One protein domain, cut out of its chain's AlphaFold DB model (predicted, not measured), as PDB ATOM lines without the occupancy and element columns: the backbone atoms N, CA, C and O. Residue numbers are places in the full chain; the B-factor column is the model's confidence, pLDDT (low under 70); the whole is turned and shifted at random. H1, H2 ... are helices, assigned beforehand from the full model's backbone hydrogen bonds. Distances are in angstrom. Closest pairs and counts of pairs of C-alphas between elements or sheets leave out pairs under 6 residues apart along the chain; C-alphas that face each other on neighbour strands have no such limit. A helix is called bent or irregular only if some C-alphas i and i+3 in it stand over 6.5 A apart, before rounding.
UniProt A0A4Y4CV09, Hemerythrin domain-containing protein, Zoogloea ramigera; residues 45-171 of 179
ATOM      1  N   ARG A  45      21.496  13.736  19.203       95.06
ATOM      2  CA  ARG A  45      21.629  12.285  18.977       95.06
ATOM      3  C   ARG A  45      22.750  11.967  17.985       95.06
ATOM      4  O   ARG A  45      23.608  11.144  18.301       95.06
ATOM      5  N   LEU A  46      22.761  12.640  16.833       94.62
ATOM      6  CA  LEU A  46      23.746  12.413  15.772       94.62
ATOM      7  C   LEU A  46      25.165  12.774  16.216       94.62
ATOM      8  O   LEU A  46      26.097  12.019  15.954       94.62
ATOM      9  N   ALA A  47      25.339  13.888  16.927       94.25
ATOM     10  CA  ALA A  47      26.645  14.278  17.447       94.25
ATOM     11  C   ALA A  47      27.172  13.255  18.470       94.25
ATOM     12  O   ALA A  47      28.318  12.813  18.374       94.25
ATOM     13  N   ALA A  48      26.314  12.801  19.392       93.81
ATOM     14  CA  ALA A  48      26.672  11.777  20.371       93.81
ATOM     15  C   ALA A  48      27.042  10.441  19.704       93.81
ATOM     16  O   ALA A  48      27.956   9.744  20.148       93.81
ATOM     17  N   GLU A  49      26.315  10.054  18.657       94.50
ATOM     18  CA  GLU A  49      26.597   8.845  17.889       94.50
ATOM     19  C   GLU A  49      27.908   8.948  17.117       94.50
ATOM     20  O   GLU A  49      28.719   8.028  17.208       94.50
ATOM     21  N   ALA A  50      28.163  10.074  16.449       92.94
ATOM     22  CA  ALA A  50      29.410  10.314  15.732       92.94
ATOM     23  C   ALA A  50      30.629  10.184  16.658       92.94
ATOM     24  O   ALA A  50      31.580   9.482  16.315       92.94
ATOM     25  N   VAL A  51      30.577  10.782  17.857       92.38
ATOM     26  CA  VAL A  51      31.664  10.688  18.848       92.38
ATOM     27  C   VAL A  51      31.917   9.243  19.280       92.38
ATOM     28  O   VAL A  51      33.064   8.789  19.302       92.38
ATOM     29  N   ARG A  52      30.855   8.482  19.577       90.81
ATOM     30  CA  ARG A  52      30.988   7.059  19.933       90.81
ATOM     31  C   ARG A  52      31.547   6.234  18.777       90.81
ATOM     32  O   ARG A  52      32.445   5.424  18.995       90.81
ATOM     33  N   PHE A  53      31.016   6.432  17.574       88.19
ATOM     34  CA  PHE A  53      31.369   5.660  16.388       88.19
ATOM     35  C   PHE A  53      32.828   5.869  15.985       88.19
ATOM     36  O   PHE A  53      33.552   4.897  15.783       88.19
ATOM     37  N   PHE A  54      33.293   7.118  15.928       88.81
ATOM     38  CA  PHE A  54      34.663   7.399  15.504       88.81
ATOM     39  C   PHE A  54      35.682   6.733  16.436       88.81
ATOM     40  O   PHE A  54      36.609   6.061  15.986       88.81
ATOM     41  N   ARG A  55      35.452   6.843  17.749       79.50
ATOM     42  CA  ARG A  55      36.339   6.269  18.761       79.50
ATOM     43  C   ARG A  55      36.312   4.744  18.780       79.50
ATOM     44  O   ARG A  55      37.364   4.129  18.893       79.50
ATOM     45  N   ALA A  56      35.124   4.143  18.720       81.25
ATOM     46  CA  ALA A  56      34.960   2.700  18.882       81.25
ATOM     47  C   ALA A  56      35.183   1.904  17.590       81.25
ATOM     48  O   ALA A  56      35.418   0.701  17.659       81.25
ATOM     49  N   SER A  57      35.052   2.537  16.422       85.38
ATOM     50  CA  SER A  57      35.084   1.840  15.135       85.38
ATOM     51  C   SER A  57      36.236   2.294  14.252       85.38
ATOM     52  O   SER A  57      37.013   1.446  13.836       85.38
ATOM     53  N   ILE A  58      36.391   3.596  13.992       88.38
ATOM     54  CA  ILE A  58      37.394   4.076  13.026       88.38
ATOM     55  C   ILE A  58      38.821   3.907  13.562       88.38
ATOM     56  O   ILE A  58      39.664   3.340  12.875       88.38
ATOM     57  N   PHE A  59      39.099   4.335  14.798       89.69
ATOM     58  CA  PHE A  59      40.439   4.163  15.375       89.69
ATOM     59  C   PHE A  59      40.825   2.690  15.545       89.69
ATOM     60  O   PHE A  59      41.962   2.321  15.265       89.69
ATOM     61  N   GLU A  60      39.889   1.849  15.993       89.06
ATOM     62  CA  GLU A  60      40.137   0.411  16.135       89.06
ATOM     63  C   GLU A  60      40.408  -0.241  14.776       89.06
ATOM     64  O   GLU A  60      41.371  -0.991  14.652       89.06
ATOM     65  N   HIS A  61      39.631   0.112  13.750       88.44
ATOM     66  CA  HIS A  61      39.824  -0.348  12.377       88.44
ATOM     67  C   HIS A  61      41.221  -0.004  11.838       88.44
ATOM     68  O   HIS A  61      41.991  -0.908  11.514       88.44
ATOM     69  N   HIS A  62      41.602   1.277  11.859       94.12
ATOM     70  CA  HIS A  62      42.930   1.717  11.412       94.12
ATOM     71  C   HIS A  62      44.062   1.054  12.205       94.12
ATOM     72  O   HIS A  62      45.126   0.735  11.671       94.12
ATOM     73  N   ASN A  63      43.845   0.823  13.499       91.75
ATOM     74  CA  ASN A  63      44.808   0.147  14.351       91.75
ATOM     75  C   ASN A  63      44.958  -1.349  14.008       91.75
ATOM     76  O   ASN A  63      46.081  -1.849  14.046       91.75
ATOM     77  N   GLU A  64      43.876  -2.062  13.678       89.94
ATOM     78  CA  GLU A  64      43.941  -3.451  13.190       89.94
ATOM     79  C   GLU A  64      44.705  -3.526  11.858       89.94
ATOM     80  O   GLU A  64      45.559  -4.395  11.663       89.94
ATOM     81  N   GLU A  65      44.484  -2.572  10.959       93.94
ATOM     82  CA  GLU A  65      45.193  -2.511   9.681       93.94
ATOM     83  C   GLU A  65      46.693  -2.279   9.856       93.94
ATOM     84  O   GLU A  65      47.509  -3.031   9.317       93.94
ATOM     85  N   GLU A  66      47.073  -1.284  10.658       95.75
ATOM     86  CA  GLU A  66      48.475  -0.926  10.870       95.75
ATOM     87  C   GLU A  66      49.251  -1.962  11.690       95.75
ATOM     88  O   GLU A  66      50.457  -2.126  11.479       95.75
ATOM     89  N   LYS A  67      48.590  -2.675  12.612       93.19
ATOM     90  CA  LYS A  67      49.235  -3.711  13.436       93.19
ATOM     91  C   LYS A  67      49.291  -5.069  12.760       93.19
ATOM     92  O   LYS A  67      50.296  -5.764  12.917       93.19
ATOM     93  N   ASP A  68      48.245  -5.437  12.026       89.94
ATOM     94  CA  ASP A  68      48.079  -6.802  11.539       89.94
ATOM     95  C   ASP A  68      48.119  -6.872  10.008       89.94
ATOM     96  O   ASP A  68      48.962  -7.582   9.450       89.94
ATOM     97  N   LEU A  69      47.251  -6.133   9.307       91.06
ATOM     98  CA  LEU A  69      47.101  -6.278   7.853       91.06
ATOM     99  C   LEU A  69      48.325  -5.798   7.080       91.06
ATOM    100  O   LEU A  69      48.893  -6.551   6.286       91.06
ATOM    101  N   PHE A  70      48.729  -4.547   7.289       95.50
ATOM    102  CA  PHE A  70      49.804  -3.922   6.529       95.50
ATOM    103  C   PHE A  70      51.128  -4.675   6.729       95.50
ATOM    104  O   PHE A  70      51.741  -5.051   5.723       95.50
ATOM    105  N   PRO A  71      51.552  -5.018   7.965       95.00
ATOM    106  CA  PRO A  71      52.762  -5.811   8.161       95.00
ATOM    107  C   PRO A  71      52.670  -7.196   7.518       95.00
ATOM    108  O   PRO A  71      53.643  -7.648   6.909       95.00
ATOM    109  N   ALA A  72      51.508  -7.858   7.585       92.12
ATOM    110  CA  ALA A  72      51.312  -9.155   6.943       92.12
ATOM    111  C   ALA A  72      51.460  -9.065   5.416       92.12
ATOM    112  O   ALA A  72      52.125  -9.915   4.818       92.12
ATOM    113  N   VAL A  73      50.908  -8.035   4.773       93.62
ATOM    114  CA  VAL A  73      51.057  -7.830   3.324       93.62
ATOM    115  C   VAL A  73      52.523  -7.571   2.959       93.62
ATOM    116  O   VAL A  73      53.060  -8.243   2.080       93.62
ATOM    117  N   ILE A  74      53.217  -6.679   3.670       96.44
ATOM    118  CA  ILE A  74      54.628  -6.351   3.390       96.44
ATOM    119  C   ILE A  74      55.565  -7.546   3.612       96.44
ATOM    120  O   ILE A  74      56.530  -7.738   2.859       96.44
ATOM    121  N   ALA A  75      55.300  -8.364   4.634       93.94
ATOM    122  CA  ALA A  75      56.095  -9.549   4.941       93.94
ATOM    123  C   ALA A  75      55.970 -10.638   3.864       93.94
ATOM    124  O   ALA A  75      56.941 -11.346   3.606       93.94
ATOM    125  N   ASN A  76      54.802 -10.747   3.225       92.69
ATOM    126  CA  ASN A  76      54.480 -11.814   2.274       92.69
ATOM    127  C   ASN A  76      54.539 -11.385   0.797       92.69
ATOM    128  O   ASN A  76      54.385 -12.230  -0.090       92.69
ATOM    129  N   ALA A  77      54.754 -10.096   0.522       94.94
ATOM    130  CA  ALA A  77      54.962  -9.585  -0.827       94.94
ATOM    131  C   ALA A  77      56.298 -10.072  -1.411       94.94
ATOM    132  O   ALA A  77      57.339 -10.069  -0.745       94.94
ATOM    133  N   ASN A  78      56.277 -10.455  -2.686       95.56
ATOM    134  CA  ASN A  78      57.463 -10.831  -3.440       95.56
ATOM    135  C   ASN A  78      58.419  -9.637  -3.555       95.56
ATOM    136  O   ASN A  78      58.002  -8.497  -3.778       95.56
ATOM    137  N   ALA A  79      59.720  -9.908  -3.445       95.31
ATOM    138  CA  ALA A  79      60.740  -8.883  -3.621       95.31
ATOM    139  C   ALA A  79      60.651  -8.233  -5.015       95.31
ATOM    140  O   ALA A  79      60.358  -8.898  -6.008       95.31
ATOM    141  N   GLY A  80      60.943  -6.933  -5.081       96.19
ATOM    142  CA  GLY A  80      60.853  -6.141  -6.306       96.19
ATOM    143  C   GLY A  80      59.564  -5.326  -6.371       96.19
ATOM    144  O   GLY A  80      59.145  -4.731  -5.382       96.19
ATOM    145  N   GLU A  81      58.954  -5.275  -7.554       96.62
ATOM    146  CA  GLU A  81      57.849  -4.356  -7.853       96.62
ATOM    147  C   GLU A  81      56.619  -4.556  -6.949       96.62
ATOM    148  O   GLU A  81      56.012  -3.574  -6.532       96.62
ATOM    149  N   GLU A  82      56.264  -5.801  -6.603       95.94
ATOM    150  CA  GLU A  82      55.095  -6.085  -5.755       95.94
ATOM    151  C   GLU A  82      55.270  -5.516  -4.340       95.94
ATOM    152  O   GLU A  82      54.389  -4.811  -3.847       95.94
ATOM    153  N   ARG A  83      56.427  -5.755  -3.708       96.94
ATOM    154  CA  ARG A  83      56.738  -5.190  -2.389       96.94
ATOM    155  C   ARG A  83      56.816  -3.664  -2.413       96.94
ATOM    156  O   ARG A  83      56.331  -3.040  -1.477       96.94
ATOM    157  N   ASN A  84      57.377  -3.068  -3.467       97.81
ATOM    158  CA  ASN A  84      57.433  -1.608  -3.592       97.81
ATOM    159  C   ASN A  84      56.024  -1.005  -3.678       97.81
ATOM    160  O   ASN A  84      55.711  -0.093  -2.919       97.81
ATOM    161  N   LYS A  85      55.144  -1.572  -4.517       97.38
ATOM    162  CA  LYS A  85      53.737  -1.146  -4.616       97.38
ATOM    163  C   LYS A  85      52.991  -1.299  -3.292       97.38
ATOM    164  O   LYS A  85      52.227  -0.414  -2.919       97.38
ATOM    165  N   ALA A  86      53.214  -2.406  -2.584       96.88
ATOM    166  CA  ALA A  86      52.608  -2.625  -1.275       96.88
ATOM    167  C   ALA A  86      53.080  -1.577  -0.258       96.88
ATOM    168  O   ALA A  86      52.250  -1.009   0.447       96.88
ATOM    169  N   GLN A  87      54.381  -1.276  -0.217       98.31
ATOM    170  CA  GLN A  87      54.931  -0.267   0.687       98.31
ATOM    171  C   GLN A  87      54.390   1.131   0.372       98.31
ATOM    172  O   GLN A  87      53.948   1.826   1.278       98.31
ATOM    173  N   GLU A  88      54.350   1.522  -0.903       98.38
ATOM    174  CA  GLU A  88      53.799   2.815  -1.326       98.38
ATOM    175  C   GLU A  88      52.320   2.974  -0.941       98.38
ATOM    176  O   GLU A  88      51.910   4.046  -0.483       98.38
ATOM    177  N   ALA A  89      51.523   1.910  -1.100       98.00
ATOM    178  CA  ALA A  89      50.115   1.900  -0.715       98.00
ATOM    179  C   ALA A  89      49.935   2.006   0.806       98.00
ATOM    180  O   ALA A  89      49.169   2.850   1.266       98.00
ATOM    181  N   VAL A  90      50.686   1.217   1.583       98.31
ATOM    182  CA  VAL A  90      50.673   1.272   3.056       98.31
ATOM    183  C   VAL A  90      51.086   2.655   3.553       98.31
ATOM    184  O   VAL A  90      50.376   3.260   4.350       98.31
ATOM    185  N   ASP A  91      52.187   3.207   3.042       98.50
ATOM    186  CA  ASP A  91      52.670   4.529   3.445       98.50
ATOM    187  C   ASP A  91      51.628   5.617   3.160       98.50
ATOM    188  O   ASP A  91      51.507   6.592   3.907       98.50
ATOM    189  N   ARG A  92      50.880   5.477   2.060       98.38
ATOM    190  CA  ARG A  92      49.769   6.368   1.736       98.38
ATOM    191  C   ARG A  92      48.612   6.215   2.723       98.38
ATOM    192  O   ARG A  92      48.194   7.236   3.262       98.38
ATOM    193  N   LEU A  93      48.130   4.997   2.965       98.31
ATOM    194  CA  LEU A  93      47.004   4.733   3.868       98.31
ATOM    195  C   LEU A  93      47.302   5.225   5.287       98.31
ATOM    196  O   LEU A  93      46.510   5.968   5.852       98.31
ATOM    197  N   VAL A  94      48.504   4.961   5.808       98.38
ATOM    198  CA  VAL A  94      48.930   5.469   7.123       98.38
ATOM    199  C   VAL A  94      48.911   7.000   7.166       98.38
ATOM    200  O   VAL A  94      48.448   7.592   8.139       98.38
ATOM    201  N   ARG A  95      49.375   7.692   6.114       98.50
ATOM    202  CA  ARG A  95      49.277   9.165   6.062       98.50
ATOM    203  C   ARG A  95      47.825   9.646   6.040       98.50
ATOM    204  O   ARG A  95      47.525  10.653   6.679       98.50
ATOM    205  N   GLU A  96      46.952   8.955   5.312       98.12
ATOM    206  CA  GLU A  96      45.519   9.258   5.266       98.12
ATOM    207  C   GLU A  96      44.864   9.045   6.640       98.12
ATOM    208  O   GLU A  96      44.174   9.956   7.099       98.12
ATOM    209  N   HIS A  97      45.173   7.953   7.355       97.88
ATOM    210  CA  HIS A  97      44.729   7.725   8.738       97.88
ATOM    211  C   HIS A  97      45.119   8.905   9.627       97.88
ATOM    212  O   HIS A  97      44.262   9.576  10.195       97.88
ATOM    213  N   ARG A  98      46.412   9.254   9.678       97.44
ATOM    214  CA  ARG A  98      46.897  10.362  10.521       97.44
ATOM    215  C   ARG A  98      46.222  11.692  10.175       97.44
ATOM    216  O   ARG A  98      45.959  12.498  11.069       97.44
ATOM    217  N   HIS A  99      45.922  11.934   8.897       96.31
ATOM    218  CA  HIS A  99      45.183  13.123   8.484       96.31
ATOM    219  C   HIS A  99      43.734  13.109   8.994       96.31
ATOM    220  O   HIS A  99      43.304  14.094   9.597       96.31
ATOM    221  N   LEU A 100      43.007  12.005   8.803       96.19
ATOM    222  CA  LEU A 100      41.630  11.830   9.272       96.19
ATOM    223  C   LEU A 100      41.525  12.012  10.788       96.19
ATOM    224  O   LEU A 100      40.699  12.794  11.261       96.19
ATOM    225  N   GLU A 101      42.411  11.376  11.550       94.88
ATOM    226  CA  GLU A 101      42.448  11.508  13.009       94.88
ATOM    227  C   GLU A 101      42.771  12.941  13.459       94.88
ATOM    228  O   GLU A 101      42.220  13.432  14.444       94.88
ATOM    229  N   SER A 102      43.629  13.656  12.721       94.69
ATOM    230  CA  SER A 102      43.925  15.064  13.006       94.69
ATOM    231  C   SER A 102      42.752  15.999  12.708       94.69
ATOM    232  O   SER A 102      42.668  17.062  13.329       94.69
ATOM    233  N   VAL A 103      41.904  15.684  11.729       94.69
ATOM    234  CA  VAL A 103      40.671  16.444  11.481       94.69
ATOM    235  C   VAL A 103      39.664  16.131  12.586       94.69
ATOM    236  O   VAL A 103      39.087  17.049  13.170       94.69
ATOM    237  N   TRP A 104      39.523  14.851  12.934       95.81
ATOM    238  CA  TRP A 104      38.634  14.399  13.996       95.81
ATOM    239  C   TRP A 104      38.957  15.024  15.356       95.81
ATOM    240  O   TRP A 104      38.048  15.518  16.014       95.81
ATOM    241  N   SER A 105      40.229  15.106  15.755       94.06
ATOM    242  CA  SER A 105      40.614  15.673  17.058       94.06
ATOM    243  C   SER A 105      40.186  17.133  17.261       94.06
ATOM    244  O   SER A 105      40.041  17.586  18.395       94.06
ATOM    245  N   LYS A 106      39.952  17.874  16.170       93.19
ATOM    246  CA  LYS A 106      39.407  19.241  16.204       93.19
ATOM    247  C   LYS A 106      37.881  19.254  16.297       93.19
ATOM    248  O   LYS A 106      37.325  20.140  16.940       93.19
ATOM    249  N   LEU A 107      37.221  18.293  15.652       94.75
ATOM    250  CA  LEU A 107      35.763  18.164  15.601       94.75
ATOM    251  C   LEU A 107      35.176  17.528  16.863       94.75
ATOM    252  O   LEU A 107      34.113  17.953  17.308       94.75
ATOM    253  N   GLU A 108      35.859  16.544  17.450       95.00
ATOM    254  CA  GLU A 108      35.400  15.786  18.619       95.00
ATOM    255  C   GLU A 108      34.887  16.683  19.758       95.00
ATOM    256  O   GLU A 108      33.734  16.503  20.147       95.00
ATOM    257  N   PRO A 109      35.633  17.690  20.263       94.06
ATOM    258  CA  PRO A 109      35.130  18.537  21.347       94.06
ATOM    259  C   PRO A 109      33.916  19.389  20.947       94.06
ATOM    260  O   PRO A 109      33.080  19.701  21.792       94.06
ATOM    261  N   GLN A 110      33.795  19.767  19.671       94.44
ATOM    262  CA  GLN A 110      32.664  20.561  19.181       94.44
ATOM    263  C   GLN A 110      31.398  19.696  19.099       94.44
ATOM    264  O   GLN A 110      30.325  20.105  19.542       94.44
ATOM    265  N   LEU A 111      31.532  18.471  18.583       94.62
ATOM    266  CA  LEU A 111      30.446  17.494  18.520       94.62
ATOM    267  C   LEU A 111      30.042  17.007  19.917       94.62
ATOM    268  O   LEU A 111      28.852  16.866  20.182       94.62
ATOM    269  N   ASP A 112      30.994  16.817  20.830       94.06
ATOM    270  CA  ASP A 112      30.704  16.470  22.223       94.06
ATOM    271  C   ASP A 112      29.923  17.589  22.932       94.06
ATOM    272  O   ASP A 112      28.944  17.322  23.633       94.06
ATOM    273  N   ALA A 113      30.261  18.857  22.673       93.31
ATOM    274  CA  ALA A 113      29.488  19.987  23.178       93.31
ATOM    275  C   ALA A 113      28.049  19.988  22.637       93.31
ATOM    276  O   ALA A 113      27.110  20.152  23.421       93.31
ATOM    277  N   ILE A 114      27.849  19.750  21.331       93.06
ATOM    278  CA  ILE A 114      26.500  19.593  20.768       93.06
ATOM    279  C   ILE A 114      25.784  18.413  21.421       93.06
ATOM    280  O   ILE A 114      24.632  18.562  21.807       93.06
ATOM    281  N   ALA A 115      26.431  17.261  21.588       93.00
ATOM    282  CA  ALA A 115      25.818  16.069  22.174       93.00
ATOM    283  C   ALA A 115      25.213  16.327  23.568       93.00
ATOM    284  O   ALA A 115      24.175  15.757  23.905       93.00
ATOM    285  N   HIS A 116      25.820  17.226  24.347       92.38
ATOM    286  CA  HIS A 116      25.391  17.585  25.701       92.38
ATOM    287  C   HIS A 116      24.497  18.837  25.779       92.38
ATOM    288  O   HIS A 116      24.264  19.358  26.869       92.38
ATOM    289  N   GLY A 117      23.971  19.326  24.650       85.38
ATOM    290  CA  GLY A 117      23.070  20.486  24.630       85.38
ATOM    291  C   GLY A 117      23.773  21.846  24.623       85.38
ATOM    292  O   GLY A 117      23.128  22.871  24.838       85.38
ATOM    293  N   GLY A 118      25.087  21.877  24.394       83.06
ATOM    294  CA  GLY A 118      25.849  23.110  24.253       83.06
ATOM    295  C   GLY A 118      25.522  23.847  22.952       83.06
ATOM    296  O   GLY A 118      25.219  23.236  21.929       83.06
ATOM    297  N   ALA A 119      25.649  25.175  22.971       67.88
ATOM    298  CA  ALA A 119      25.460  26.050  21.809       67.88
ATOM    299  C   ALA A 119      26.654  26.021  20.825       67.88
ATOM    300  O   ALA A 119      26.959  27.029  20.193       67.88
ATOM    301  N   GLY A 120      27.385  24.904  20.769       65.25
ATOM    302  CA  GLY A 120      28.669  24.810  20.082       65.25
ATOM    303  C   GLY A 120      28.530  25.049  18.585       65.25
ATOM    304  O   GLY A 120      27.850  24.292  17.896       65.25
ATOM    305  N   GLU A 121      29.202  26.083  18.079       81.75
ATOM    306  CA  GLU A 121      29.479  26.190  16.651       81.75
ATOM    307  C   GLU A 121      30.352  25.000  16.249       81.75
ATOM    308  O   GLU A 121      31.432  24.787  16.806       81.75
ATOM    309  N   VAL A 122      29.862  24.207  15.300       89.12
ATOM    310  CA  VAL A 122      30.638  23.130  14.691       89.12
ATOM    311  C   VAL A 122      31.144  23.591  13.338       89.12
ATOM    312  O   VAL A 122      30.398  24.163  12.541       89.12
ATOM    313  N   ASP A 123      32.413  23.308  13.071       93.50
ATOM    314  CA  ASP A 123      33.038  23.576  11.786       93.50
ATOM    315  C   ASP A 123      32.443  22.658  10.701       93.50
ATOM    316  O   ASP A 123      32.823  21.496  10.520       93.50
ATOM    317  N   VAL A 124      31.469  23.204   9.971       92.94
ATOM    318  CA  VAL A 124      30.759  22.517   8.886       92.94
ATOM    319  C   VAL A 124      31.705  22.111   7.753       92.94
ATOM    320  O   VAL A 124      31.508  21.060   7.138       92.94
ATOM    321  N   GLU A 125      32.734  22.909   7.467       93.94
ATOM    322  CA  GLU A 125      33.692  22.591   6.407       93.94
ATOM    323  C   GLU A 125      34.627  21.460   6.838       93.94
ATOM    324  O   GLU A 125      34.903  20.564   6.039       93.94
ATOM    325  N   ALA A 126      35.025  21.416   8.112       94.00
ATOM    326  CA  ALA A 126      35.764  20.282   8.656       94.00
ATOM    327  C   ALA A 126      34.945  18.977   8.620       94.00
ATOM    328  O   ALA A 126      35.511  17.936   8.286       94.00
ATOM    329  N   ILE A 127      33.627  19.010   8.878       95.06
ATOM    330  CA  ILE A 127      32.759  17.827   8.700       95.06
ATOM    331  C   ILE A 127      32.790  17.349   7.246       95.06
ATOM    332  O   ILE A 127      33.027  16.169   6.986       95.06
ATOM    333  N   LYS A 128      32.549  18.250   6.284       94.75
ATOM    334  CA  LYS A 128      32.533  17.892   4.856       94.75
ATOM    335  C   LYS A 128      33.876  17.327   4.408       94.75
ATOM    336  O   LYS A 128      33.906  16.337   3.679       94.75
ATOM    337  N   LEU A 129      34.970  17.934   4.867       93.94
ATOM    338  CA  LEU A 129      36.324  17.481   4.584       93.94
ATOM    339  C   LEU A 129      36.574  16.082   5.159       93.94
ATOM    340  O   LEU A 129      37.082  15.226   4.443       93.94
ATOM    341  N   LEU A 130      36.183  15.827   6.411       95.31
ATOM    342  CA  LEU A 130      36.319  14.514   7.042       95.31
ATOM    343  C   LEU A 130      35.569  13.436   6.251       95.31
ATOM    344  O   LEU A 130      36.150  12.405   5.920       95.31
ATOM    345  N   VAL A 131      34.304  13.695   5.905       95.62
ATOM    346  CA  VAL A 131      33.470  12.760   5.135       95.62
ATOM    347  C   VAL A 131      34.075  12.496   3.757       95.62
ATOM    348  O   VAL A 131      34.237  11.339   3.373       95.62
ATOM    349  N   GLY A 132      34.450  13.549   3.026       95.88
ATOM    350  CA  GLY A 132      35.039  13.415   1.693       95.88
ATOM    351  C   GLY A 132      36.378  12.674   1.710       95.88
ATOM    352  O   GLY A 132      36.605  11.789   0.885       95.88
ATOM    353  N   ASN A 133      37.239  12.977   2.682       95.88
ATOM    354  CA  ASN A 133      38.527  12.306   2.836       95.88
ATOM    355  C   ASN A 133      38.358  10.833   3.205       95.88
ATOM    356  O   ASN A 133      39.050   9.997   2.633       95.88
ATOM    357  N   TYR A 134      37.425  10.498   4.103       96.12
ATOM    358  CA  TYR A 134      37.187   9.107   4.490       96.12
ATOM    359  C   TYR A 134      36.627   8.287   3.319       96.12
ATOM    360  O   TYR A 134      37.060   7.167   3.079       96.12
ATOM    361  N   GLN A 135      35.717   8.864   2.526       95.69
ATOM    362  CA  GLN A 135      35.211   8.227   1.305       95.69
ATOM    363  C   GLN A 135      36.324   7.974   0.278       95.69
ATOM    364  O   GLN A 135      36.366   6.909  -0.336       95.69
ATOM    365  N   ALA A 136      37.226   8.940   0.083       96.19
ATOM    366  CA  ALA A 136      38.359   8.790  -0.828       96.19
ATOM    367  C   ALA A 136      39.372   7.745  -0.330       96.19
ATOM    368  O   ALA A 136      39.883   6.963  -1.133       96.19
ATOM    369  N   HIS A 137      39.623   7.729   0.978       97.00
ATOM    370  CA  HIS A 137      40.467   6.760   1.668       97.00
ATOM    371  C   HIS A 137      39.929   5.330   1.499       97.00
ATOM    372  O   HIS A 137      40.595   4.500   0.880       97.00
ATOM    373  N   ALA A 138      38.680   5.081   1.906       93.25
ATOM    374  CA  ALA A 138      38.036   3.774   1.771       93.25
ATOM    375  C   ALA A 138      37.991   3.310   0.306       93.25
ATOM    376  O   ALA A 138      38.267   2.158  -0.006       93.25
ATOM    377  N   LYS A 139      37.713   4.224  -0.636       94.50
ATOM    378  CA  LYS A 139      37.748   3.901  -2.068       94.50
ATOM    379  C   LYS A 139      39.136   3.456  -2.530       94.50
ATOM    380  O   LYS A 139      39.237   2.521  -3.317       94.50
ATOM    381  N   TYR A 140      40.193   4.146  -2.106       97.19
ATOM    382  CA  TYR A 140      41.554   3.764  -2.476       97.19
ATOM    383  C   TYR A 140      41.925   2.400  -1.896       97.19
ATOM    384  O   TYR A 140      42.523   1.578  -2.591       97.19
ATOM    385  N   GLU A 141      41.537   2.146  -0.653       94.19
ATOM    386  CA  GLU A 141      41.748   0.857  -0.020       94.19
ATOM    387  C   GLU A 141      41.036  -0.279  -0.770       94.19
ATOM    388  O   GLU A 141      41.693  -1.234  -1.185       94.19
ATOM    389  N   GLU A 142      39.740  -0.134  -1.048       91.31
ATOM    390  CA  GLU A 142      38.919  -1.118  -1.771       91.31
ATOM    391  C   GLU A 142      39.389  -1.362  -3.213       91.31
ATOM    392  O   GLU A 142      39.464  -2.504  -3.670       91.31
ATOM    393  N   ASP A 143      39.734  -0.301  -3.948       92.69
ATOM    394  CA  ASP A 143      40.073  -0.409  -5.371       92.69
ATOM    395  C   ASP A 143      41.535  -0.810  -5.613       92.69
ATOM    396  O   ASP A 143      41.860  -1.346  -6.677       92.69
ATOM    397  N   VAL A 144      42.440  -0.512  -4.673       94.81
ATOM    398  CA  VAL A 144      43.891  -0.637  -4.890       94.81
ATOM    399  C   VAL A 144      44.553  -1.544  -3.866       94.81
ATOM    400  O   VAL A 144      45.220  -2.509  -4.254       94.81
ATOM    401  N   PHE A 145      44.397  -1.261  -2.573       95.44
ATOM    402  CA  PHE A 145      45.140  -1.982  -1.542       95.44
ATOM    403  C   PHE A 145      44.584  -3.386  -1.291       95.44
ATOM    404  O   PHE A 145      45.350  -4.349  -1.331       95.44
ATOM    405  N   LEU A 146      43.273  -3.547  -1.099       91.44
ATOM    406  CA  LEU A 146      42.659  -4.847  -0.820       91.44
ATOM    407  C   LEU A 146      42.841  -5.865  -1.960       91.44
ATOM    408  O   LEU A 146      43.152  -7.024  -1.662       91.44
ATOM    409  N   PRO A 147      42.748  -5.502  -3.257       91.81
ATOM    410  CA  PRO A 147      43.079  -6.418  -4.346       91.81
ATOM    411  C   PRO A 147      44.539  -6.886  -4.307       91.81
ATOM    412  O   PRO A 147      44.807  -8.075  -4.502       91.81
ATOM    413  N   LEU A 148      45.477  -5.980  -4.005       92.06
ATOM    414  CA  LEU A 148      46.894  -6.310  -3.833       92.06
ATOM    415  C   LEU A 148      47.103  -7.222  -2.618       92.06
ATOM    416  O   LEU A 148      47.734  -8.273  -2.741       92.06
ATOM    417  N   ALA A 149      46.529  -6.867  -1.469       91.94
ATOM    418  CA  ALA A 149      46.592  -7.645  -0.240       91.94
ATOM    419  C   ALA A 149      46.045  -9.060  -0.456       91.94
ATOM    420  O   ALA A 149      46.686 -10.040  -0.081       91.94
ATOM    421  N   LYS A 150      44.907  -9.190  -1.147       89.31
ATOM    422  CA  LYS A 150      44.323 -10.482  -1.516       89.31
ATOM    423  C   LYS A 150      45.272 -11.298  -2.387       89.31
ATOM    424  O   LYS A 150      45.497 -12.464  -2.078       89.31
ATOM    425  N   ALA A 151      45.839 -10.701  -3.438       89.81
ATOM    426  CA  ALA A 151      46.782 -11.381  -4.325       89.81
ATOM    427  C   ALA A 151      48.047 -11.847  -3.586       89.81
ATOM    428  O   ALA A 151      48.583 -12.912  -3.904       89.81
ATOM    429  N   VAL A 152      48.511 -11.069  -2.602       90.75
ATOM    430  CA  VAL A 152      49.675 -11.393  -1.771       90.75
ATOM    431  C   VAL A 152      49.377 -12.520  -0.784       90.75
ATOM    432  O   VAL A 152      50.089 -13.527  -0.749       90.75
ATOM    433  N   LEU A 153      48.311 -12.373   0.002       87.81
ATOM    434  CA  LEU A 153      47.998 -13.252   1.127       87.81
ATOM    435  C   LEU A 153      47.377 -14.585   0.698       87.81
ATOM    436  O   LEU A 153      47.578 -15.590   1.381       87.81
ATOM    437  N   SER A 154      46.688 -14.651  -0.448       84.25
ATOM    438  CA  SER A 154      46.084 -15.901  -0.937       84.25
ATOM    439  C   SER A 154      47.110 -16.993  -1.252       84.25
ATOM    440  O   SER A 154      46.756 -18.165  -1.344       84.25
ATOM    441  N   ARG A 155      48.386 -16.628  -1.424       81.75
ATOM    442  CA  ARG A 155      49.479 -17.565  -1.728       81.75
ATOM    443  C   ARG A 155      50.015 -18.288  -0.491       81.75
ATOM    444  O   ARG A 155      50.717 -19.281  -0.638       81.75
ATOM    445  N   GLN A 156      49.678 -17.811   0.707       69.81
ATOM    446  CA  GLN A 156      50.238 -18.278   1.982       69.81
ATOM    447  C   GLN A 156      49.314 -19.263   2.730       69.81
ATOM    448  O   GLN A 156      49.567 -19.610   3.881       69.81
ATOM    449  N   GLY A 157      48.245 -19.736   2.077       64.69
ATOM    450  CA  GLY A 157      47.295 -20.715   2.619       64.69
ATOM    451  C   GLY A 157      46.047 -20.104   3.274       64.69
ATOM    452  O   GLY A 157      45.935 -18.891   3.466       64.69
ATOM    453  N   GLU A 158      45.083 -20.964   3.625       58.97
ATOM    454  CA  GLU A 158      43.736 -20.564   4.079       58.97
ATOM    455  C   GLU A 158      43.733 -19.660   5.326       58.97
ATOM    456  O   GLU A 158      42.853 -18.813   5.472       58.97
ATOM    457  N   HIS A 159      44.736 -19.771   6.204       57.59
ATOM    458  CA  HIS A 159      44.815 -18.982   7.440       57.59
ATOM    459  C   HIS A 159      45.051 -17.478   7.193       57.59
ATOM    460  O   HIS A 159      44.505 -16.640   7.915       57.59
ATOM    461  N   MET A 160      45.816 -17.129   6.151       60.19
ATOM    462  CA  MET A 160      46.081 -15.735   5.761       60.19
ATOM    463  C   MET A 160      44.963 -15.167   4.884       60.19
ATOM    464  O   MET A 160      44.598 -14.001   5.030       60.19
ATOM    465  N   ALA A 161      44.323 -16.008   4.065       56.25
ATOM    466  CA  ALA A 161      43.060 -15.654   3.418       56.25
ATOM    467  C   ALA A 161      41.967 -15.328   4.458       56.25
ATOM    468  O   ALA A 161      41.215 -14.369   4.291       56.25
ATOM    469  N   ALA A 162      41.934 -16.059   5.579       56.81
ATOM    470  CA  ALA A 162      41.048 -15.781   6.703       56.81
ATOM    471  C   ALA A 162      41.438 -14.529   7.509       56.81
ATOM    472  O   ALA A 162      40.584 -13.991   8.203       56.81
ATOM    473  N   LEU A 163      42.688 -14.047   7.466       60.34
ATOM    474  CA  LEU A 163      43.054 -12.741   8.039       60.34
ATOM    475  C   LEU A 163      42.438 -11.609   7.207       60.34
ATOM    476  O   LEU A 163      41.720 -10.781   7.757       60.34
ATOM    477  N   GLY A 164      42.608 -11.652   5.879       55.97
ATOM    478  CA  GLY A 164      41.955 -10.705   4.968       55.97
ATOM    479  C   GLY A 164      40.422 -10.734   5.071       55.97
ATOM    480  O   GLY A 164      39.780  -9.690   5.037       55.97
ATOM    481  N   LEU A 165      39.828 -11.915   5.282       55.03
ATOM    482  CA  LEU A 165      38.381 -12.060   5.480       55.03
ATOM    483  C   LEU A 165      37.909 -11.588   6.871       55.03
ATOM    484  O   LEU A 165      36.823 -11.029   6.982       55.03
ATOM    485  N   ARG A 166      38.707 -11.785   7.933       57.00
ATOM    486  CA  ARG A 166      38.369 -11.353   9.304       57.00
ATOM    487  C   ARG A 166      38.334  -9.835   9.449       57.00
ATOM    488  O   ARG A 166      37.469  -9.341  10.164       57.00
ATOM    489  N   ILE A 167      39.218  -9.124   8.753       54.59
ATOM    490  CA  ILE A 167      39.245  -7.655   8.752       54.59
ATOM    491  C   ILE A 167      38.021  -7.112   8.012       54.59
ATOM    492  O   ILE A 167      37.292  -6.286   8.544       54.59
ATOM    493  N   HIS A 168      37.687  -7.688   6.856       51.84
ATOM    494  CA  HIS A 168      36.509  -7.273   6.092       51.84
ATOM    495  C   HIS A 168      35.174  -7.610   6.800       51.84
ATOM    496  O   HIS A 168      34.204  -6.864   6.698       51.84
ATOM    497  N   MET A 169      35.098  -8.714   7.561       46.78
ATOM    498  CA  MET A 169      33.855  -9.152   8.226       46.78
ATOM    499  C   MET A 169      33.575  -8.491   9.581       46.78
ATOM    500  O   MET A 169      32.408  -8.421   9.979       46.78
ATOM    501  N   ARG A 170      34.589  -7.971  10.289       49.94
ATOM    502  CA  ARG A 170      34.368  -7.230  11.551       49.94
ATOM    503  C   ARG A 170      33.786  -5.831  11.341       49.94
ATOM    504  O   ARG A 170      33.295  -5.244  12.301       49.94
ATOM    505  N   HIS A 171      33.725  -5.376  10.091       49.38
ATOM    506  CA  HIS A 171      33.082  -4.135   9.671       49.38
ATOM    507  C   HIS A 171      31.900  -4.383   8.734       49.38
ATOM    508  O   HIS A 171      31.609  -3.551   7.876       49.38
TER     509      HIS A 171
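AT A GLANCE: This is residues 45 to 171 of the 179 residues of the protein "Hemerythrin domain-containing protein" of Zoogloea ramigera (UniProt A0A4Y4CV09). A rod is built on a long hairpin of two helices, H2 and H1, side by side; H3 folds back along H2, then bends, and its second arm H3b reaches the last residues of H1, where the short H4 folds back along H3b. The printed part has 127 residues with four named helices, H1 to H4 in order, and no named strand: all helix. It is only just loose, close to compact, with a radius of gyration of the C-alphas of 17.1 A, and spans 55 by 25 by 20 A.

HOW THE PARTS SIT: H2, residues 81 to 115, touches H1, residues 45 to 76, as a hairpin at a shallow tilt of 16 degrees, opposite ways; the closest C-alphas, of Ala 48 and Ala 115, are 4.7 A apart. H3, residues 124 to 156, is one helix by its hydrogen bonds but bent, C-alphas 143 and 146 being 6.9 A apart; its arms H3a, to residue 143, and H3b, from residue 146, stand at 39 degrees, a steep tilt. H2, with residues 93 to 107 alone, touches H3a, closest at the C-alphas of Leu 100 and Leu 130, 6.4 A. H1, H3b and H4, residues 158 to 169, form a bundle, a group of helices that touch; the closest C-alphas of H3b and H4 are those of Ser 154 and Ala 161, 5.3 A. H1 and H3a are apart. Every O i to N i+4 pair is within hydrogen-bond range in H3a and H4, but 24 of 28 in H1, 28 of 31 in H2 and 5 of 7 in H3b.

IN THESE COORDINATES: H2 is 48.4 A long, H1 44.0 A, H3a 28.6 A, H3b and H4 15.7 A each. C-alpha 45 is at (21.629, 12.285, 18.977) and C-alpha 169 at (33.855, -9.152, 8.226).

THE WHOLE: The two farthest C-alphas, of Ala 79 and Ala 119, are 55.8 A apart. The printed part has no cut and no long link. Residues 119 to 120 and 156 to 171 are under pLDDT 70.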